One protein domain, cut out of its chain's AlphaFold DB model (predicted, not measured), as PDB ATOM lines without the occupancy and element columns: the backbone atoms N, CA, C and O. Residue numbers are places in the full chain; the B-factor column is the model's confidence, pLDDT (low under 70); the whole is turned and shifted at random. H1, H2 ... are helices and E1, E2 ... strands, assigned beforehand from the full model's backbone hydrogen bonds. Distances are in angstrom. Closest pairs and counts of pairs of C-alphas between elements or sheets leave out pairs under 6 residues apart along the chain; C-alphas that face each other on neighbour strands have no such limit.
ATOM      1  N   TYR A 120     154.648 204.843 160.025       76.75
ATOM      2  CA  TYR A 120     153.483 204.695 159.165       76.75
ATOM      3  C   TYR A 120     153.310 203.252 158.686       76.75
ATOM      4  O   TYR A 120     154.238 202.611 158.192       76.75
ATOM      5  N   LEU A 121     152.082 202.751 158.772       77.75
ATOM      6  CA  LEU A 121     151.645 201.561 158.060       77.75
ATOM      7  C   LEU A 121     151.502 201.891 156.577       77.75
ATOM      8  O   LEU A 121     150.926 202.911 156.193       77.75
ATOM      9  N   ALA A 122     152.018 200.999 155.745       79.88
ATOM     10  CA  ALA A 122     151.942 201.104 154.302       79.88
ATOM     11  C   ALA A 122     151.708 199.696 153.765       79.88
ATOM     12  O   ALA A 122     152.653 198.963 153.513       79.88
ATOM     13  N   GLU A 123     150.444 199.290 153.642       83.56
ATOM     14  CA  GLU A 123     150.111 197.940 153.192       83.56
ATOM     15  C   GLU A 123     149.727 197.915 151.713       83.56
ATOM     16  O   GLU A 123     148.820 198.622 151.267       83.56
ATOM     17  N   GLY A 124     150.390 197.047 150.958       88.12
ATOM     18  CA  GLY A 124     150.047 196.735 149.574       88.12
ATOM     19  C   GLY A 124     150.839 195.528 149.091       88.12
ATOM     20  O   GLY A 124     151.895 195.230 149.638       88.12
ATOM     21  N   SER A 125     150.364 194.816 148.070       92.56
ATOM     22  CA  SER A 125     151.081 193.648 147.538       92.56
ATOM     23  C   SER A 125     150.902 193.454 146.037       92.56
ATOM     24  O   SER A 125     149.869 193.831 145.482       92.56
ATOM     25  N   ALA A 126     151.862 192.784 145.404       92.69
ATOM     26  CA  ALA A 126     151.786 192.302 144.028       92.69
ATOM     27  C   ALA A 126     152.235 190.835 143.951       92.69
ATOM     28  O   ALA A 126     153.167 190.433 144.646       92.69
ATOM     29  N   ALA A 127     151.579 190.042 143.098       91.81
ATOM     30  CA  ALA A 127     151.846 188.612 142.946       91.81
ATOM     31  C   ALA A 127     152.124 188.228 141.484       91.81
ATOM     32  O   ALA A 127     151.441 188.684 140.567       91.81
ATOM     33  N   PHE A 128     153.100 187.340 141.294       89.31
ATOM     34  CA  PHE A 128     153.596 186.828 140.019       89.31
ATOM     35  C   PHE A 128     153.732 185.309 140.112       89.31
ATOM     36  O   PHE A 128     154.729 184.781 140.605       89.31
ATOM     37  N   GLY A 129     152.695 184.592 139.679       87.19
ATOM     38  CA  GLY A 129     152.628 183.146 139.873       87.19
ATOM     39  C   GLY A 129     152.577 182.800 141.362       87.19
ATOM     40  O   GLY A 129     151.590 183.094 142.031       87.19
ATOM     41  N   ASP A 130     153.628 182.165 141.870       89.31
ATOM     42  CA  ASP A 130     153.782 181.786 143.276       89.31
ATOM     43  C   ASP A 130     154.639 182.766 144.096       89.31
ATOM     44  O   ASP A 130     154.832 182.541 145.289       89.31
ATOM     45  N   THR A 131     155.149 183.826 143.464       90.12
ATOM     46  CA  THR A 131     155.993 184.839 144.099       90.12
ATOM     47  C   THR A 131     155.159 186.067 144.447       90.12
ATOM     48  O   THR A 131     154.469 186.604 143.584       90.12
ATOM     49  N   THR A 132     155.196 186.524 145.695       92.38
ATOM     50  CA  THR A 132     154.442 187.689 146.183       92.38
ATOM     51  C   THR A 132     155.375 188.652 146.894       92.38
ATOM     52  O   THR A 132     156.098 188.226 147.785       92.38
ATOM     53  N   ILE A 133     155.315 189.934 146.540       90.56
ATOM     54  CA  ILE A 133     155.976 191.036 147.247       90.56
ATOM     55  C   ILE A 133     154.916 191.898 147.940       90.56
ATOM     56  O   ILE A 133     153.865 192.182 147.358       90.56
ATOM     57  N   ARG A 134     155.171 192.304 149.182       90.62
ATOM     58  CA  ARG A 134     154.269 193.092 150.024       90.62
ATOM     59  C   ARG A 134     155.029 194.247 150.663       90.62
ATOM     60  O   ARG A 134     156.048 194.014 151.287       90.62
ATOM     61  N   VAL A 135     154.523 195.469 150.554       89.81
ATOM     62  CA  VAL A 135     154.951 196.591 151.404       89.81
ATOM     63  C   VAL A 135     154.214 196.466 152.734       89.81
ATOM     64  O   VAL A 135     153.018 196.148 152.742       89.81
ATOM     65  N   THR A 136     154.928 196.656 153.840       85.94
ATOM     66  CA  THR A 136     154.383 196.499 155.197       85.94
ATOM     67  C   THR A 136     154.372 197.814 155.969       85.94
ATOM     68  O   THR A 136     153.378 198.132 156.626       85.94
ATOM     69  N   LYS A 137     155.451 198.601 155.892       85.12
ATOM     70  CA  LYS A 137     155.607 199.849 156.656       85.12
ATOM     71  C   LYS A 137     156.432 200.880 155.899       85.12
ATOM     72  O   LYS A 137     157.215 200.542 155.016       85.12
ATOM     73  N   ILE A 138     156.290 202.137 156.302       83.00
ATOM     74  CA  ILE A 138     157.201 203.219 155.951       83.00
ATOM     75  C   ILE A 138     157.686 203.907 157.225       83.00
ATOM     76  O   ILE A 138     156.899 204.222 158.119       83.00
ATOM     77  N   ARG A 139     158.994 204.149 157.282       76.12
ATOM     78  CA  ARG A 139     159.648 204.953 158.308       76.12
ATOM     79  C   ARG A 139     160.161 206.245 157.688       76.12
ATOM     80  O   ARG A 139     160.799 206.214 156.634       76.12
ATOM     81  N   ASP A 140     159.864 207.350 158.353       71.31
ATOM     82  CA  ASP A 140     160.503 208.633 158.092       71.31
ATOM     83  C   ASP A 140     161.861 208.648 158.808       71.31
ATOM     84  O   ASP A 140     161.928 208.274 159.977       71.31
ATOM     85  N   TYR A 141     162.933 209.007 158.106       65.69
ATOM     86  CA  TYR A 141     164.248 209.278 158.696       65.69
ATOM     87  C   TYR A 141     164.598 210.774 158.596       65.69
ATOM     88  O   TYR A 141     165.768 211.149 158.663       65.69
ATOM     89  N   GLY A 142     163.599 211.640 158.392       62.53
ATOM     90  CA  GLY A 142     163.782 213.081 158.299       62.53
ATOM     91  C   GLY A 142     164.597 213.474 157.068       62.53
ATOM     92  O   GLY A 142     164.287 213.081 155.941       62.53
ATOM     93  N   ASP A 143     165.663 214.248 157.281       57.31
ATOM     94  CA  ASP A 143     166.536 214.738 156.204       57.31
ATOM     95  C   ASP A 143     167.270 213.596 155.455       57.31
ATOM     96  O   ASP A 143     167.725 213.796 154.327       57.31
ATOM     97  N   ASP A 144     167.323 212.386 156.030       57.53
ATOM     98  CA  ASP A 144     167.945 211.190 155.436       57.53
ATOM     99  C   ASP A 144     166.995 210.374 154.528       57.53
ATOM    100  O   ASP A 144     167.405 209.378 153.918       57.53
ATOM    101  N   GLY A 145     165.727 210.784 154.414       70.81
ATOM    102  CA  GLY A 145     164.728 210.205 153.513       70.81
ATOM    103  C   GLY A 145     163.841 209.120 154.110       70.81
ATOM    104  O   GLY A 145     163.552 209.117 155.301       70.81
ATOM    105  N   PHE A 146     163.344 208.205 153.272       75.75
ATOM    106  CA  PHE A 146     162.343 207.214 153.691       75.75
ATOM    107  C   PHE A 146     162.902 205.799 153.701       75.75
ATOM    108  O   PHE A 146     163.547 205.380 152.742       75.75
ATOM    109  N   GLY A 147     162.569 205.023 154.729       80.81
ATOM    110  CA  GLY A 147     162.683 203.566 154.704       80.81
ATOM    111  C   GLY A 147     161.354 202.929 154.338       80.81
ATOM    112  O   GLY A 147     160.367 203.134 155.038       80.81
ATOM    113  N   VAL A 148     161.316 202.120 153.284       85.44
ATOM    114  CA  VAL A 148     160.146 201.304 152.935       85.44
ATOM    115  C   VAL A 148     160.427 199.869 153.347       85.44
ATOM    116  O   VAL A 148     161.331 199.240 152.797       85.44
ATOM    117  N   ALA A 149     159.648 199.360 154.299       86.25
ATOM    118  CA  ALA A 149     159.716 197.974 154.724       86.25
ATOM    119  C   ALA A 149     158.846 197.081 153.831       86.25
ATOM    120  O   ALA A 149     157.725 197.453 153.461       86.25
ATOM    121  N   PHE A 150     159.348 195.900 153.486       84.69
ATOM    122  CA  PHE A 150     158.653 194.964 152.610       84.69
ATOM    123  C   PHE A 150     158.937 193.503 152.971       84.69
ATOM    124  O   PHE A 150     159.861 193.173 153.702       84.69
ATOM    125  N   GLU A 151     158.121 192.612 152.432       87.19
ATOM    126  CA  GLU A 151     158.242 191.164 152.525       87.19
ATOM    127  C   GLU A 151     158.151 190.583 151.118       87.19
ATOM    128  O   GLU A 151     157.389 191.072 150.280       87.19
ATOM    129  N   ILE A 152     158.888 189.512 150.848       86.88
ATOM    130  CA  ILE A 152     158.737 188.748 149.614       86.88
ATOM    131  C   ILE A 152     158.710 187.259 149.941       86.88
ATOM    132  O   ILE A 152     159.453 186.765 150.783       86.88
ATOM    133  N   THR A 153     157.812 186.537 149.285       89.06
ATOM    134  CA  THR A 153     157.623 185.100 149.472       89.06
ATOM    135  C   THR A 153     157.550 184.423 148.116       89.06
ATOM    136  O   THR A 153     156.947 184.957 147.188       89.06
ATOM    137  N   SER A 154     158.153 183.245 147.984       89.00
ATOM    138  CA  SER A 154     158.033 182.393 146.800       89.00
ATOM    139  C   SER A 154     158.045 180.928 147.226       89.00
ATOM    140  O   SER A 154     158.669 180.581 148.226       89.00
ATOM    141  N   LYS A 155     157.317 180.066 146.506       86.06
ATOM    142  CA  LYS A 155     157.278 178.618 146.789       86.06
ATOM    143  C   LYS A 155     158.273 177.824 145.945       86.06
ATOM    144  O   LYS A 155     158.640 176.722 146.332       86.06
ATOM    145  N   SER A 156     158.639 178.347 144.779       86.38
ATOM    146  CA  SER A 156     159.524 177.706 143.803       86.38
ATOM    147  C   SER A 156     160.920 178.316 143.762       86.38
ATOM    148  O   SER A 156     161.837 177.671 143.255       86.38
ATOM    149  N   LYS A 157     161.091 179.535 144.284       89.31
ATOM    150  CA  LYS A 157     162.364 180.259 144.282       89.31
ATOM    151  C   LYS A 157     162.817 180.570 145.697       89.31
ATOM    152  O   LYS A 157     162.005 180.937 146.542       89.31
ATOM    153  N   GLY A 158     164.123 180.492 145.910       87.75
ATOM    154  CA  GLY A 158     164.730 180.989 147.135       87.75
ATOM    155  C   GLY A 158     164.739 182.513 147.117       87.75
ATOM    156  O   GLY A 158     165.082 183.113 146.103       87.75
ATOM    157  N   VAL A 159     164.341 183.159 148.205       85.44
ATOM    158  CA  VAL A 159     164.506 184.607 148.346       85.44
ATOM    159  C   VAL A 159     165.812 184.840 149.081       85.44
ATOM    160  O   VAL A 159     165.975 184.343 150.190       85.44
ATOM    161  N   VAL A 160     166.707 185.606 148.471       76.69
ATOM    162  CA  VAL A 160     167.938 186.069 149.107       76.69
ATOM    163  C   VAL A 160     168.014 187.581 149.039       76.69
ATOM    164  O   VAL A 160     167.464 188.210 148.130       76.69
ATOM    165  N   TYR A 161     168.694 188.170 150.009       71.25
ATOM    166  CA  TYR A 161     168.760 189.623 150.133       71.25
ATOM    167  C   TYR A 161     170.114 190.176 149.705       71.25
ATOM    168  O   TYR A 161     170.179 191.327 149.283       71.25
ATOM    169  N   PHE A 162     171.159 189.342 149.706       66.31
ATOM    170  CA  PHE A 162     172.493 189.724 149.255       66.31
ATOM    171  C   PHE A 162     173.192 188.551 148.562       66.31
ATOM    172  O   PHE A 162     173.779 187.701 149.217       66.31
ATOM    173  N   MET A 163     173.220 188.480 147.227       53.34
ATOM    174  CA  MET A 163     174.091 187.478 146.579       53.34
ATOM    175  C   MET A 163     175.571 187.861 146.564       53.34
ATOM    176  O   MET A 163     176.415 186.985 146.389       53.34
ATOM    177  N   GLN A 164     175.900 189.155 146.660       50.22
ATOM    178  CA  GLN A 164     177.299 189.601 146.676       50.22
ATOM    179  C   GLN A 164     177.964 189.338 148.035       50.22
ATOM    180  O   GLN A 164     179.157 189.046 148.060       50.22
ATOM    181  N   TRP A 165     177.176 189.326 149.118       52.84
ATOM    182  CA  TRP A 165     177.588 188.972 150.481       52.84
ATOM    183  C   TRP A 165     176.585 187.990 151.106       52.84
ATOM    184  O   TRP A 165     175.862 188.358 152.032       52.84
ATOM    185  N   PRO A 166     176.477 186.762 150.563       52.41
ATOM    186  CA  PRO A 166     175.463 185.815 150.996       52.41
ATOM    187  C   PRO A 166     175.702 185.468 152.449       52.41
ATOM    188  O   PRO A 166     176.762 184.942 152.805       52.41
ATOM    189  N   GLN A 167     174.700 185.756 153.276       57.41
ATOM    190  CA  GLN A 167     174.778 185.364 154.663       57.41
ATOM    191  C   GLN A 167     174.740 183.836 154.780       57.41
ATOM    192  O   GLN A 167     174.278 183.158 153.858       57.41
ATOM    193  N   ALA A 168     175.195 183.243 155.890       58.91
ATOM    194  CA  ALA A 168     175.115 181.781 156.058       58.91
ATOM    195  C   ALA A 168     173.688 181.236 155.799       58.91
ATOM    196  O   ALA A 168     173.528 180.152 155.237       58.91
ATOM    197  N   GLN A 169     172.674 182.045 156.128       60.38
ATOM    198  CA  GLN A 169     171.258 181.815 155.832       60.38
ATOM    199  C   GLN A 169     170.899 181.870 154.331       60.38
ATOM    200  O   GLN A 169     170.085 181.070 153.873       60.38
ATOM    201  N   ASP A 170     171.541 182.727 153.533       69.25
ATOM    202  CA  ASP A 170     171.329 182.794 152.080       69.25
ATOM    203  C   ASP A 170     171.993 181.609 151.359       69.25
ATOM    204  O   ASP A 170     171.483 181.132 150.348       69.25
ATOM    205  N   ALA A 171     173.112 181.085 151.878       74.12
ATOM    206  CA  ALA A 171     173.848 179.982 151.254       74.12
ATOM    207  C   ALA A 171     173.027 178.679 151.176       74.12
ATOM    208  O   ALA A 171     173.053 177.988 150.154       74.12
ATOM    209  N   GLU A 172     172.267 178.355 152.226       78.44
ATOM    210  CA  GLU A 172     171.356 177.204 152.228       78.44
ATOM    211  C   GLU A 172     170.182 177.418 151.261       78.44
ATOM    212  O   GLU A 172     169.802 176.502 150.523       78.44
ATOM    213  N   ILE A 173     169.649 178.641 151.188       80.50
ATOM    214  CA  ILE A 173     168.578 179.015 150.256       80.50
ATOM    215  C   ILE A 173     169.057 178.894 148.799       80.50
ATOM    216  O   ILE A 173     168.369 178.283 147.979       80.50
ATOM    217  N   ILE A 174     170.258 179.393 148.487       82.50
ATOM    218  CA  ILE A 174     170.894 179.296 147.161       82.50
ATOM    219  C   ILE A 174     171.161 177.837 146.784       82.50
ATOM    220  O   ILE A 174     170.984 177.454 145.628       82.50
ATOM    221  N   ALA A 175     171.592 177.008 147.738       81.44
ATOM    222  CA  ALA A 175     171.879 175.598 147.488       81.44
ATOM    223  C   ALA A 175     170.610 174.748 147.292       81.44
ATOM    224  O   ALA A 175     170.645 173.756 146.564       81.44
ATOM    225  N   SER A 176     169.505 175.122 147.943       83.94
ATOM    226  CA  SER A 176     168.243 174.367 147.942       83.94
ATOM    227  C   SER A 176     167.287 174.725 146.800       83.94
ATOM    228  O   SER A 176     166.323 173.990 146.578       83.94
ATOM    229  N   HIS A 177     167.555 175.795 146.044       87.94
ATOM    230  CA  HIS A 177     166.693 176.256 144.955       87.94
ATOM    231  C   HIS A 177     167.446 176.353 143.622       87.94
ATOM    232  O   HIS A 177     168.581 176.814 143.554       87.94
ATOM    233  N   GLU A 178     166.797 175.955 142.522       85.94
ATOM    234  CA  GLU A 178     167.379 176.091 141.175       85.94
ATOM    235  C   GLU A 178     167.460 177.555 140.713       85.94
ATOM    236  O   GLU A 178     168.308 177.909 139.890       85.94
ATOM    237  N   GLN A 179     166.568 178.395 141.236       90.00
ATOM    238  CA  GLN A 179     166.486 179.820 140.956       90.00
ATOM    239  C   GLN A 179     166.217 180.594 142.243       90.00
ATOM    240  O   GLN A 179     165.493 180.124 143.126       90.00
ATOM    241  N   ILE A 180     166.743 181.811 142.303       91.12
ATOM    242  CA  ILE A 180     166.564 182.721 143.430       91.12
ATOM    243  C   ILE A 180     166.086 184.104 142.986       91.12
ATOM    244  O   ILE A 180     166.299 184.508 141.841       91.12
ATOM    245  N   VAL A 181     165.440 184.822 143.899       88.44
ATOM    246  CA  VAL A 181     165.175 186.261 143.800       88.44
ATOM    247  C   VAL A 181     166.206 186.966 144.666       88.44
ATOM    248  O   VAL A 181     166.249 186.699 145.862       88.44
ATOM    249  N   ASP A 182     167.029 187.829 144.071       86.69
ATOM    250  CA  ASP A 182     168.020 188.621 144.807       86.69
ATOM    251  C   ASP A 182     167.507 190.041 145.009       86.69
ATOM    252  O   ASP A 182     167.549 190.867 144.092       86.69
ATOM    253  N   MET A 183     167.025 190.313 146.217       81.56
ATOM    254  CA  MET A 183     166.467 191.609 146.572       81.56
ATOM    255  C   MET A 183     167.522 192.706 146.653       81.56
ATOM    256  O   MET A 183     167.190 193.843 146.335       81.56
ATOM    257  N   GLY A 184     168.775 192.402 146.994       75.62
ATOM    258  CA  GLY A 184     169.850 193.394 147.011       75.62
ATOM    259  C   GLY A 184     170.104 193.949 145.614       75.62
ATOM    260  O   GLY A 184     170.235 195.157 145.435       75.62
ATOM    261  N   GLN A 185     170.072 193.078 144.600       79.56
ATOM    262  CA  GLN A 185     170.253 193.473 143.201       79.56
ATOM    263  C   GLN A 185     168.980 194.032 142.556       79.56
ATOM    264  O   GLN A 185     169.031 195.032 141.836       79.56
ATOM    265  N   ASP A 186     167.828 193.398 142.777       85.19
ATOM    266  CA  ASP A 186     166.577 193.824 142.148       85.19
ATOM    267  C   ASP A 186     166.056 195.144 142.744       85.19
ATOM    268  O   ASP A 186     165.491 195.953 141.998       85.19
ATOM    269  N   ALA A 187     166.326 195.427 144.030       84.69
ATOM    270  CA  ALA A 187     165.935 196.677 144.687       84.69
ATOM    271  C   ALA A 187     166.510 197.922 144.002       84.69
ATOM    272  O   ALA A 187     165.825 198.940 143.978       84.69
ATOM    273  N   HIS A 188     167.679 197.861 143.350       80.62
ATOM    274  CA  HIS A 188     168.223 198.994 142.577       80.62
ATOM    275  C   HIS A 188     167.286 199.469 141.447       80.62
ATOM    276  O   HIS A 188     167.317 200.633 141.027       80.62
ATOM    277  N   SER A 189     166.437 198.572 140.936       84.69
ATOM    278  CA  SER A 189     165.440 198.903 139.914       84.69
ATOM    279  C   SER A 189     164.177 199.549 140.486       84.69
ATOM    280  O   SER A 189     163.355 200.053 139.718       84.69
ATOM    281  N   PHE A 190     164.001 199.541 141.810       89.88
ATOM    282  CA  PHE A 190     162.751 199.973 142.419       89.88
ATOM    283  C   PHE A 190     162.643 201.489 142.389       89.88
ATOM    284  O   PHE A 190     163.639 202.203 142.350       89.88
ATOM    285  N   ARG A 191     161.419 202.000 142.372       88.56
ATOM    286  CA  ARG A 191     161.124 203.429 142.386       88.56
ATOM    287  C   ARG A 191     159.934 203.676 143.290       88.56
ATOM    288  O   ARG A 191     158.887 203.043 143.113       88.56
ATOM    289  N   LEU A 192     160.105 204.591 144.236       88.44
ATOM    290  CA  LEU A 192     159.043 205.055 145.116       88.44
ATOM    291  C   LEU A 192     158.383 206.273 144.474       88.44
ATOM    292  O   LEU A 192     158.998 207.329 144.354       88.44
ATOM    293  N   LYS A 193     157.130 206.128 144.047       88.25
ATOM    294  CA  LYS A 193     156.342 207.222 143.477       88.25
ATOM    295  C   LYS A 193     155.462 207.835 144.550       88.25
ATOM    296  O   LYS A 193     154.642 207.140 145.153       88.25
ATOM    297  N   THR A 194     155.618 209.138 144.723       83.19
ATOM    298  CA  THR A 194     154.843 209.976 145.637       83.19
ATOM    299  C   THR A 194     154.086 211.050 144.848       83.19
ATOM    300  O   THR A 194     154.225 211.148 143.626       83.19
ATOM    301  N   ASP A 195     153.318 211.890 145.543       77.75
ATOM    302  CA  ASP A 195     152.667 213.061 144.943       77.75
ATOM    303  C   ASP A 195     153.672 214.115 144.434       77.75
ATOM    304  O   ASP A 195     153.337 214.907 143.553       77.75
ATOM    305  N   GLU A 196     154.880 214.158 145.006       74.44
ATOM    306  CA  GLU A 196     155.876 215.212 144.757       74.44
ATOM    307  C   GLU A 196     156.952 214.794 143.752       74.44
ATOM    308  O   GLU A 196     157.636 215.641 143.180       74.44
ATOM    309  N   GLY A 197     157.071 213.496 143.485       77.81
ATOM    310  CA  GLY A 197     158.076 212.976 142.578       77.81
ATOM    311  C   GLY A 197     158.291 211.477 142.701       77.81
ATOM    312  O   GLY A 197     157.643 210.776 143.486       77.81
ATOM    313  N   GLU A 198     159.215 210.992 141.883       83.00
ATOM    314  CA  GLU A 198     159.674 209.611 141.872       83.00
ATOM    315  C   GLU A 198     161.092 209.553 142.442       83.00
ATOM    316  O   GLU A 198     161.984 210.235 141.942       83.00
ATOM    317  N   TYR A 199     161.289 208.731 143.469       81.06
ATOM    318  CA  TYR A 199     162.555 208.595 144.185       81.06
ATOM    319  C   TYR A 199     163.218 207.259 143.869       81.06
ATOM    320  O   TYR A 199     162.557 206.218 143.753       81.06
ATOM    321  N   ALA A 200     164.542 207.294 143.747       80.12
ATOM    322  CA  ALA A 200     165.369 206.111 143.584       80.12
ATOM    323  C   ALA A 200     165.892 205.619 144.950       80.12
ATOM    324  O   ALA A 200     166.016 206.414 145.887       80.12
ATOM    325  N   PRO A 201     166.190 204.318 145.077       78.81
ATOM    326  CA  PRO A 201     166.885 203.777 146.228       78.81
ATOM    327  C   PRO A 201     168.225 204.480 146.419       78.81
ATOM    328  O   PRO A 201     168.935 204.747 145.446       78.81
ATOM    329  N   TYR A 202     168.571 204.767 147.667       69.94
ATOM    330  CA  TYR A 202     169.873 205.304 148.016       69.94
ATOM    331  C   TYR A 202     170.956 204.258 147.747       69.94
ATOM    332  O   TYR A 202     170.887 203.136 148.242       69.94
ATOM    333  N   THR A 203     171.970 204.649 146.985       62.28
ATOM    334  CA  THR A 203     173.196 203.875 146.784       62.28
ATOM    335  C   THR A 203     174.359 204.833 147.002       62.28
ATOM    336  O   THR A 203     174.523 205.761 146.202       62.28
ATOM    337  N   LYS A 204     175.163 204.665 148.061       54.41
ATOM    338  CA  LYS A 204     176.455 205.367 148.115       54.41
ATOM    339  C   LYS A 204     177.258 204.903 146.911       54.41
ATOM    340  O   LYS A 204     177.473 203.715 146.724       54.41
ATOM    341  N   ALA A 205     177.661 205.841 146.064       40.59
ATOM    342  CA  ALA A 205     178.316 205.524 144.800       40.59
ATOM    343  C   ALA A 205     179.730 204.926 144.960       40.59
ATOM    344  O   ALA A 205     180.336 204.575 143.949       40.59
ATOM    345  N   GLU A 206     180.273 204.837 146.181       41.84
ATOM    346  CA  GLU A 206     181.689 204.513 146.403       41.84
ATOM    347  C   GLU A 206     181.980 203.088 146.893       41.84
ATOM    348  O   GLU A 206     183.089 202.616 146.670       41.84
ATOM    349  N   GLU A 207     181.021 202.344 147.434       42.47
ATOM    350  CA  GLU A 207     181.226 200.956 147.874       42.47
ATOM    351  C   GLU A 207     179.971 200.159 147.518       42.47
ATOM    352  O   GLU A 207     178.901 200.743 147.399       42.47
ATOM    353  N   GLY A 208     180.089 198.860 147.243       49.16
ATOM    354  CA  GLY A 208     179.015 197.990 146.737       49.16
ATOM    355  C   GLY A 208     177.845 197.750 147.702       49.16
ATOM    356  O   GLY A 208     177.339 196.633 147.755       49.16
ATOM    357  N   ASP A 209     177.431 198.773 148.448       50.28
ATOM    358  CA  ASP A 209     176.384 198.724 149.445       50.28
ATOM    359  C   ASP A 209     175.037 198.357 148.802       50.28
ATOM    360  O   ASP A 209     174.606 198.959 147.805       50.28
ATOM    361  N   PRO A 210     174.339 197.369 149.372       56.19
ATOM    362  CA  PRO A 210     173.068 196.896 148.859       56.19
ATOM    363  C   PRO A 210     171.962 197.938 149.054       56.19
ATOM    364  O   PRO A 210     171.857 198.591 150.091       56.19
ATOM    365  N   ALA A 211     171.073 198.062 148.064       63.59
ATOM    366  CA  ALA A 211     169.940 198.994 148.122       63.59
ATOM    367  C   ALA A 211     168.862 198.608 149.159       63.59
ATOM    368  O   ALA A 211     167.969 199.408 149.444       63.59
ATOM    369  N   ALA A 212     168.923 197.391 149.705       68.88
ATOM    370  CA  ALA A 212     168.026 196.883 150.736       68.88
ATOM    371  C   ALA A 212     168.837 196.301 151.898       68.88
ATOM    372  O   ALA A 212     169.888 195.726 151.647       68.88
ATOM    373  N   TRP A 213     168.352 196.389 153.139       65.69
ATOM    374  CA  TRP A 213     168.974 195.740 154.300       65.69
ATOM    375  C   TRP A 213     167.953 195.171 155.287       65.69
ATOM    376  O   TRP A 213     166.754 195.409 155.156       65.69
ATOM    377  N   ILE A 214     168.433 194.400 156.264       68.25
ATOM    378  CA  ILE A 214     167.636 193.846 157.364       68.25
ATOM    379  C   ILE A 214     167.948 194.659 158.620       68.25
ATOM    380  O   ILE A 214     169.119 194.858 158.935       68.25
ATOM    381  N   ASN A 215     166.931 195.160 159.323       60.97
ATOM    382  CA  ASN A 215     167.142 195.808 160.621       60.97
ATOM    383  C   ASN A 215     167.216 194.783 161.768       60.97
ATOM    384  O   ASN A 215     166.900 193.610 161.596       60.97
ATOM    385  N   GLU A 216     167.562 195.240 162.970       50.72
ATOM    386  CA  GLU A 216     167.633 194.409 164.187       50.72
ATOM    387  C   GLU A 216     166.315 193.688 164.531       50.72
ATOM    388  O   GLU A 216     166.303 192.724 165.291       50.72
ATOM    389  N   GLN A 217     165.183 194.141 163.981       54.94
ATOM    390  CA  GLN A 217     163.871 193.515 164.155       54.94
ATOM    391  C   GLN A 217     163.545 192.482 163.059       54.94
ATOM    392  O   GLN A 217     162.433 191.952 163.030       54.94
ATOM    393  N   GLY A 218     164.485 192.198 162.153       62.62
ATOM    394  CA  GLY A 218     164.295 191.285 161.025       62.62
ATOM    395  C   GLY A 218     163.442 191.861 159.890       62.62
ATOM    396  O   GLY A 218     163.012 191.115 159.013       62.62
ATOM    397  N   GLU A 219     163.158 193.167 159.893       69.94
ATOM    398  CA  GLU A 219     162.390 193.821 158.832       69.94
ATOM    399  C   GLU A 219     163.309 194.177 157.656       69.94
ATOM    400  O   GLU A 219     164.360 194.796 157.840       69.94
ATOM    401  N   TYR A 220     162.885 193.833 156.438       77.19
ATOM    402  CA  TYR A 220     163.599 194.180 155.208       77.19
ATOM    403  C   TYR A 220     163.237 195.593 154.766       77.19
ATOM    404  O   TYR A 220     162.059 195.878 154.557       77.19
ATOM    405  N   ILE A 221     164.229 196.465 154.593       78.44
ATOM    406  CA  ILE A 221     164.048 197.897 154.335       78.44
ATOM    407  C   ILE A 221     164.817 198.313 153.080       78.44
ATOM    408  O   ILE A 221     165.964 197.926 152.903       78.44
ATOM    409  N   ILE A 222     164.201 199.138 152.229       82.38
ATOM    410  CA  ILE A 222     164.888 199.920 151.184       82.38
ATOM    411  C   ILE A 222     164.847 201.395 151.572       82.38
ATOM    412  O   ILE A 222     163.773 201.918 151.881       82.38
ATOM    413  N   ARG A 223     165.993 202.081 151.508       80.19
ATOM    414  CA  ARG A 223     166.067 203.536 151.706       80.19
ATOM    415  C   ARG A 223     165.867 204.234 150.374       80.19
ATOM    416  O   ARG A 223     166.554 203.905 149.415       80.19
ATOM    417  N   PHE A 224     164.987 205.221 150.326       78.19
ATOM    418  CA  PHE A 224     164.796 206.109 149.182       78.19
ATOM    419  C   PHE A 224     165.284 207.512 149.539       78.19
ATOM    420  O   PHE A 224     164.949 208.024 150.607       78.19
ATOM    421  N   TYR A 225     166.065 208.116 148.641       68.94
ATOM    422  CA  TYR A 225     166.708 209.421 148.837       68.94
ATOM    423  C   TYR A 225     166.546 210.309 147.590       68.94
ATOM    424  O   TYR A 225     166.261 209.790 146.509       68.94
ATOM    425  N   ASP A 226     166.720 211.632 147.726       60.03
ATOM    426  CA  ASP A 226     166.736 212.586 146.602       60.03
ATOM    427  C   ASP A 226     168.070 212.491 145.821       60.03
ATOM    428  O   ASP A 226     169.111 212.946 146.306       60.03
ATOM    429  N   PRO A 227     168.082 211.900 144.611       49.84
ATOM    430  CA  PRO A 227     169.313 211.617 143.876       49.84
ATOM    431  C   PRO A 227     170.013 212.867 143.321       49.84
ATOM    432  O   PRO A 227     171.194 212.783 142.981       49.84
ATOM    433  N   ASP A 228     169.335 214.016 143.229       49.09
ATOM    434  CA  ASP A 228     169.900 215.204 142.578       49.09
ATOM    435  C   ASP A 228     170.714 216.089 143.541       49.09
ATOM    436  O   ASP A 228     171.337 217.064 143.111       49.09
ATOM    437  N   GLY A 229     170.722 215.783 144.847       46.94
ATOM    438  CA  GLY A 229     171.461 216.557 145.855       46.94
ATOM    439  C   GLY A 229     171.072 218.042 145.894       46.94
ATOM    440  O   GLY A 229     171.832 218.875 146.386       46.94
ATOM    441  N   SER A 238     152.765 212.038 155.719       67.56
ATOM    442  CA  SER A 238     151.467 212.339 156.314       67.56
ATOM    443  C   SER A 238     150.474 211.234 155.991       67.56
ATOM    444  O   SER A 238     150.503 210.627 154.917       67.56
ATOM    445  N   ALA A 239     149.578 210.962 156.938       71.88
ATOM    446  CA  ALA A 239     148.540 209.961 156.759       71.88
ATOM    447  C   ALA A 239     147.589 210.331 155.602       71.88
ATOM    448  O   ALA A 239     147.274 211.498 155.364       71.88
ATOM    449  N   GLY A 240     147.101 209.317 154.887       76.19
ATOM    450  CA  GLY A 240     146.166 209.444 153.767       76.19
ATOM    451  C   GLY A 240     146.821 209.613 152.393       76.19
ATOM    452  O   GLY A 240     146.109 209.615 151.386       76.19
ATOM    453  N   LYS A 241     148.152 209.716 152.325       82.12
ATOM    454  CA  LYS A 241     148.898 209.795 151.064       82.12
ATOM    455  C   LYS A 241     148.842 208.475 150.291       82.12
ATOM    456  O   LYS A 241     148.969 207.403 150.879       82.12
ATOM    457  N   GLN A 242     148.635 208.568 148.977       86.94
ATOM    458  CA  GLN A 242     148.577 207.425 148.059       86.94
ATOM    459  C   GLN A 242     149.894 207.321 147.307       86.94
ATOM    460  O   GLN A 242     150.144 208.099 146.391       86.94
ATOM    461  N   TRP A 243     150.736 206.375 147.693       89.44
ATOM    462  CA  TRP A 243     152.041 206.176 147.075       89.44
ATOM    463  C   TRP A 243     152.082 204.830 146.366       89.44
ATOM    464  O   TRP A 243     151.191 203.990 146.512       89.44
ATOM    465  N   SER A 244     153.111 204.624 145.550       91.25
ATOM    466  CA  SER A 244     153.337 203.311 144.960       91.25
ATOM    467  C   SER A 244     154.806 202.950 144.892       91.25
ATOM    468  O   SER A 244     155.650 203.781 144.565       91.25
ATOM    469  N   LEU A 245     155.092 201.683 145.170       92.00
ATOM    470  CA  LEU A 245     156.391 201.086 144.907       92.00
ATOM    471  C   LEU A 245     156.320 200.381 143.556       92.00
ATOM    472  O   LEU A 245     155.447 199.541 143.327       92.00
ATOM    473  N   THR A 246     157.228 200.725 142.656       92.62
ATOM    474  CA  THR A 246     157.347 200.085 141.342       92.62
ATOM    475  C   THR A 246     158.718 199.459 141.191       92.62
ATOM    476  O   THR A 246     159.661 199.919 141.826       92.62
ATOM    477  N   GLY A 247     158.844 198.420 140.373       92.50
ATOM    478  CA  GLY A 247     160.123 197.751 140.161       92.50
ATOM    479  C   GLY A 247     159.996 196.496 139.309       92.50
ATOM    480  O   GLY A 247     158.904 196.155 138.842       92.50
ATOM    481  N   THR A 248     161.116 195.803 139.124       92.44
ATOM    482  CA  THR A 248     161.185 194.538 138.387       92.44
ATOM    483  C   THR A 248     161.787 193.461 139.281       92.44
ATOM    484  O   THR A 248     162.827 193.679 139.891       92.44
ATOM    485  N   LEU A 249     161.153 192.287 139.321       92.31
ATOM    486  CA  LEU A 249     161.697 191.085 139.954       92.31
ATOM    487  C   LEU A 249     162.271 190.147 138.891       92.31
ATOM    488  O   LEU A 249     161.634 189.890 137.860       92.31
ATOM    489  N   ASN A 250     163.451 189.599 139.159       92.38
ATOM    490  CA  ASN A 250     164.162 188.689 138.275       92.38
ATOM    491  C   ASN A 250     164.477 187.374 138.990       92.38
ATOM    492  O   ASN A 250     164.832 187.341 140.163       92.38
ATOM    493  N   GLY A 251     164.377 186.277 138.244       91.25
ATOM    494  CA  GLY A 251     164.888 184.981 138.658       91.25
ATOM    495  C   GLY A 251     166.342 184.862 138.224       91.25
ATOM    496  O   GLY A 251     166.673 185.071 137.049       91.25
ATOM    497  N   ARG A 252     167.217 184.533 139.167       91.38
ATOM    498  CA  ARG A 252     168.655 184.394 138.951       91.38
ATOM    499  C   ARG A 252     169.095 182.970 139.235       91.38
ATOM    500  O   ARG A 252     168.500 182.287 140.064       91.38
ATOM    501  N   ASP A 253     170.113 182.514 138.515       88.19
ATOM    502  CA  ASP A 253     170.794 181.276 138.878       88.19
ATOM    503  C   ASP A 253     171.670 181.480 140.124       88.19
ATOM    504  O   ASP A 253     171.887 182.600 140.584       88.19
ATOM    505  N   LYS A 254     172.219 180.385 140.651       83.50
ATOM    506  CA  LYS A 254     173.115 180.390 141.818       83.50
ATOM    507  C   LYS A 254     174.389 181.238 141.678       83.50
ATOM    508  O   LYS A 254     175.078 181.443 142.666       83.50
ATOM    509  N   ASN A 255     174.745 181.673 140.465       81.75
ATOM    510  CA  ASN A 255     175.896 182.550 140.218       81.75
ATOM    511  C   ASN A 255     175.462 184.014 140.046       81.75
ATOM    512  O   ASN A 255     176.247 184.859 139.617       81.75
ATOM    513  N   GLY A 256     174.187 184.296 140.296       79.19
ATOM    514  CA  GLY A 256     173.588 185.610 140.217       79.19
ATOM    515  C   GLY A 256     173.284 186.141 138.830       79.19
ATOM    516  O   GLY A 256     172.884 187.303 138.667       79.19
ATOM    517  N   LYS A 257     173.396 185.287 137.813       87.88
ATOM    518  CA  LYS A 257     173.021 185.648 136.455       87.88
ATOM    519  C   LYS A 257     171.504 185.600 136.317       87.88
ATOM    520  O   LYS A 257     170.883 184.589 136.627       87.88
ATOM    521  N   VAL A 258     170.915 186.669 135.782       90.69
ATOM    522  CA  VAL A 258     169.491 186.686 135.417       90.69
ATOM    523  C   VAL A 258     169.224 185.599 134.377       90.69
ATOM    524  O   VAL A 258     169.807 185.612 133.288       90.69
ATOM    525  N   VAL A 259     168.341 184.664 134.722       93.81
ATOM    526  CA  VAL A 259     167.890 183.575 133.843       93.81
ATOM    527  C   VAL A 259     166.446 183.760 133.399       93.81
ATOM    528  O   VAL A 259     166.080 183.286 132.326       93.81
ATOM    529  N   GLU A 260     165.646 184.503 134.167       93.06
ATOM    530  CA  GLU A 260     164.290 184.882 133.784       93.06
ATOM    531  C   GLU A 260     163.848 186.207 134.409       93.06
ATOM    532  O   GLU A 260     164.345 186.630 135.450       93.06
ATOM    533  N   LYS A 261     162.866 186.850 133.774       94.12
ATOM    534  CA  LYS A 261     162.131 187.979 134.348       94.12
ATOM    535  C   LYS A 261     160.857 187.441 134.998       94.12
ATOM    536  O   LYS A 261     160.029 186.871 134.291       94.12
ATOM    537  N   ILE A 262     160.695 187.645 136.306       92.62
ATOM    538  CA  ILE A 262     159.511 187.193 137.059       92.62
ATOM    539  C   ILE A 262     158.326 188.116 136.765       92.62
ATOM    540  O   ILE A 262     157.228 187.646 136.471       92.62
ATOM    541  N   GLY A 263     158.550 189.432 136.785       92.62
ATOM    542  CA  GLY A 263     157.519 190.410 136.453       92.62
ATOM    543  C   GLY A 263     157.895 191.840 136.817       92.62
ATOM    544  O   GLY A 263     158.806 192.074 137.608       92.62
ATOM    545  N   ASP A 264     157.175 192.792 136.224       94.25
ATOM    546  CA  ASP A 264     157.177 194.191 136.660       94.25
ATOM    547  C   ASP A 264     155.990 194.421 137.592       94.25
ATOM    548  O   ASP A 264     154.885 193.943 137.316       94.25
ATOM    549  N   PHE A 265     156.198 195.173 138.669       93.25
ATOM    550  CA  PHE A 265     155.168 195.431 139.664       93.25
ATOM    551  C   PHE A 265     154.885 196.914 139.864       93.25
ATOM    552  O   PHE A 265     155.703 197.799 139.622       93.25
ATOM    553  N   THR A 266     153.673 197.171 140.342       93.94
ATOM    554  CA  THR A 266     153.248 198.444 140.911       93.94
ATOM    555  C   THR A 266     152.383 198.106 142.112       93.94
ATOM    556  O   THR A 266     151.305 197.538 141.954       93.94
TER     557      THR A 266
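What this domain is: This is residues 120 to 229 and 238 to 266 of the 619 residues of an uncharacterized protein of Clostridium sp. CAG:1024 (UniProt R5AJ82). Two sheets of strands come together as a flattened, incompletely closed barrel: a strongly twisted sheet, E1 E2 E3 E9 E8, and a second one, E7 E6 E10 E11, curl together round the short helix H2. At one end of the longest axis a small unit of two short parallel strands, E4 and E5, and the helix H1 is added, and the link from E7 to E8 loops outward round Glu 206. The printed part has 139 residues with two named helices and eleven named strands, in the order E1 E2 E3 E4 H1 E5 H2 E6 E7 E8 E9 E10 E11; neighbours within each of the two larger sheets are antiparallel, and the class is mostly strand. The whole is compact, with a radius of gyration of the C-alphas of 14.8 A, and rounded, with spans of 42 by 34 by 27 A.

How they stand to each other: Begin at Tyr 120, where E1, residues 120 to 128, forms a hairpin with E2, residues 131 to 140; look for N 126 and O 133, 2.9 A apart. E2 forms a hairpin with E3, residues 146 to 153, where N 134 and O 151 are 2.8 A apart; E1, E2 and E3 are a meander, each strand the antiparallel neighbour of the one before. Next come E4, residues 158 to 160, H1, residues 168 to 176, and E5, residues 180 to 182, a strand-helix-strand unit, two parallel strands with a helix between, whose crossover is right-handed. In it N 181 and O 158 are 2.8 A apart, and the closest C-alphas of E4 and H1, Gly 158 and Ile 173, are 5.3 A apart. H2, residues 183 to 189, follows directly. Find next the hairpin of E6, residues 191 to 193, and E7, residues 198 to 201, with N 199 and O 192 at 2.8 A, then that of E8, residues 212 to 214, and E9, residues 220 to 225, with N 213 and O 221 at 2.8 A. E9 is also the antiparallel neighbour of E3, with N 148 and O 222 at 2.8 A, while E7 and E9 meet only at a point, C-alphas 201 and 224 facing each other at 4.3 A. E10, residues 242 to 252, pairs with E6 over residues 244 to 246, N 191 and O 246 being 2.8 A apart, and over 246 to 252 with E11, residues 258 to 266, as a hairpin, N 249 and O 263 being 2.9 A apart. The closest C-alphas of E1 and E11, Ala 126 and Phe 265, are 6.3 A apart. H2 is on the sheet E1 E2 E3 E9 E8 at a height over the sheet of 9.0 A, over E9, and runs along the strands, but only just, at 29 degrees to E9 on the local plane; it stands at the level of the sheet E7 E6 E10 E11. H1 and H2 are apart. Of the O i to N i+4 pairs, 3 of 5 in H1 and 1 of 3 in H2 are within hydrogen-bond range; in H2, 2 of 4 O i to N i+3 pairs are.

Where its parts are: Find C-alpha 120 at (153.483, 204.695, 159.165); from there E1 runs 26.2 A to C-alpha 128. E2 is 28.0 A long, E3 23.0 A, H1 13.0 A and E9 16.8 A. H2 begins at C-alpha 183, at (166.467, 191.609, 146.572). E10 runs 31.9 A, and E11 runs 20.8 A to C-alpha 266 at (153.248, 198.444, 140.911).

The domain as a whole: The two C-alphas farthest apart, those of Ala 175 and Gly 240, are 43.0 A apart. Residues 230 to 237 are not printed, and C-alphas 229 and 238 stand 23.0 A apart across this cut. Of the links that are printed whole, E4 to H1 and E7 to E8 are short but not tight, and the others are tight. The mean pLDDT of the printed part is 77.9; look for values under 70 at residues 141 to 144, 162 to 170, 202 to 219, 225 to 229 and 238.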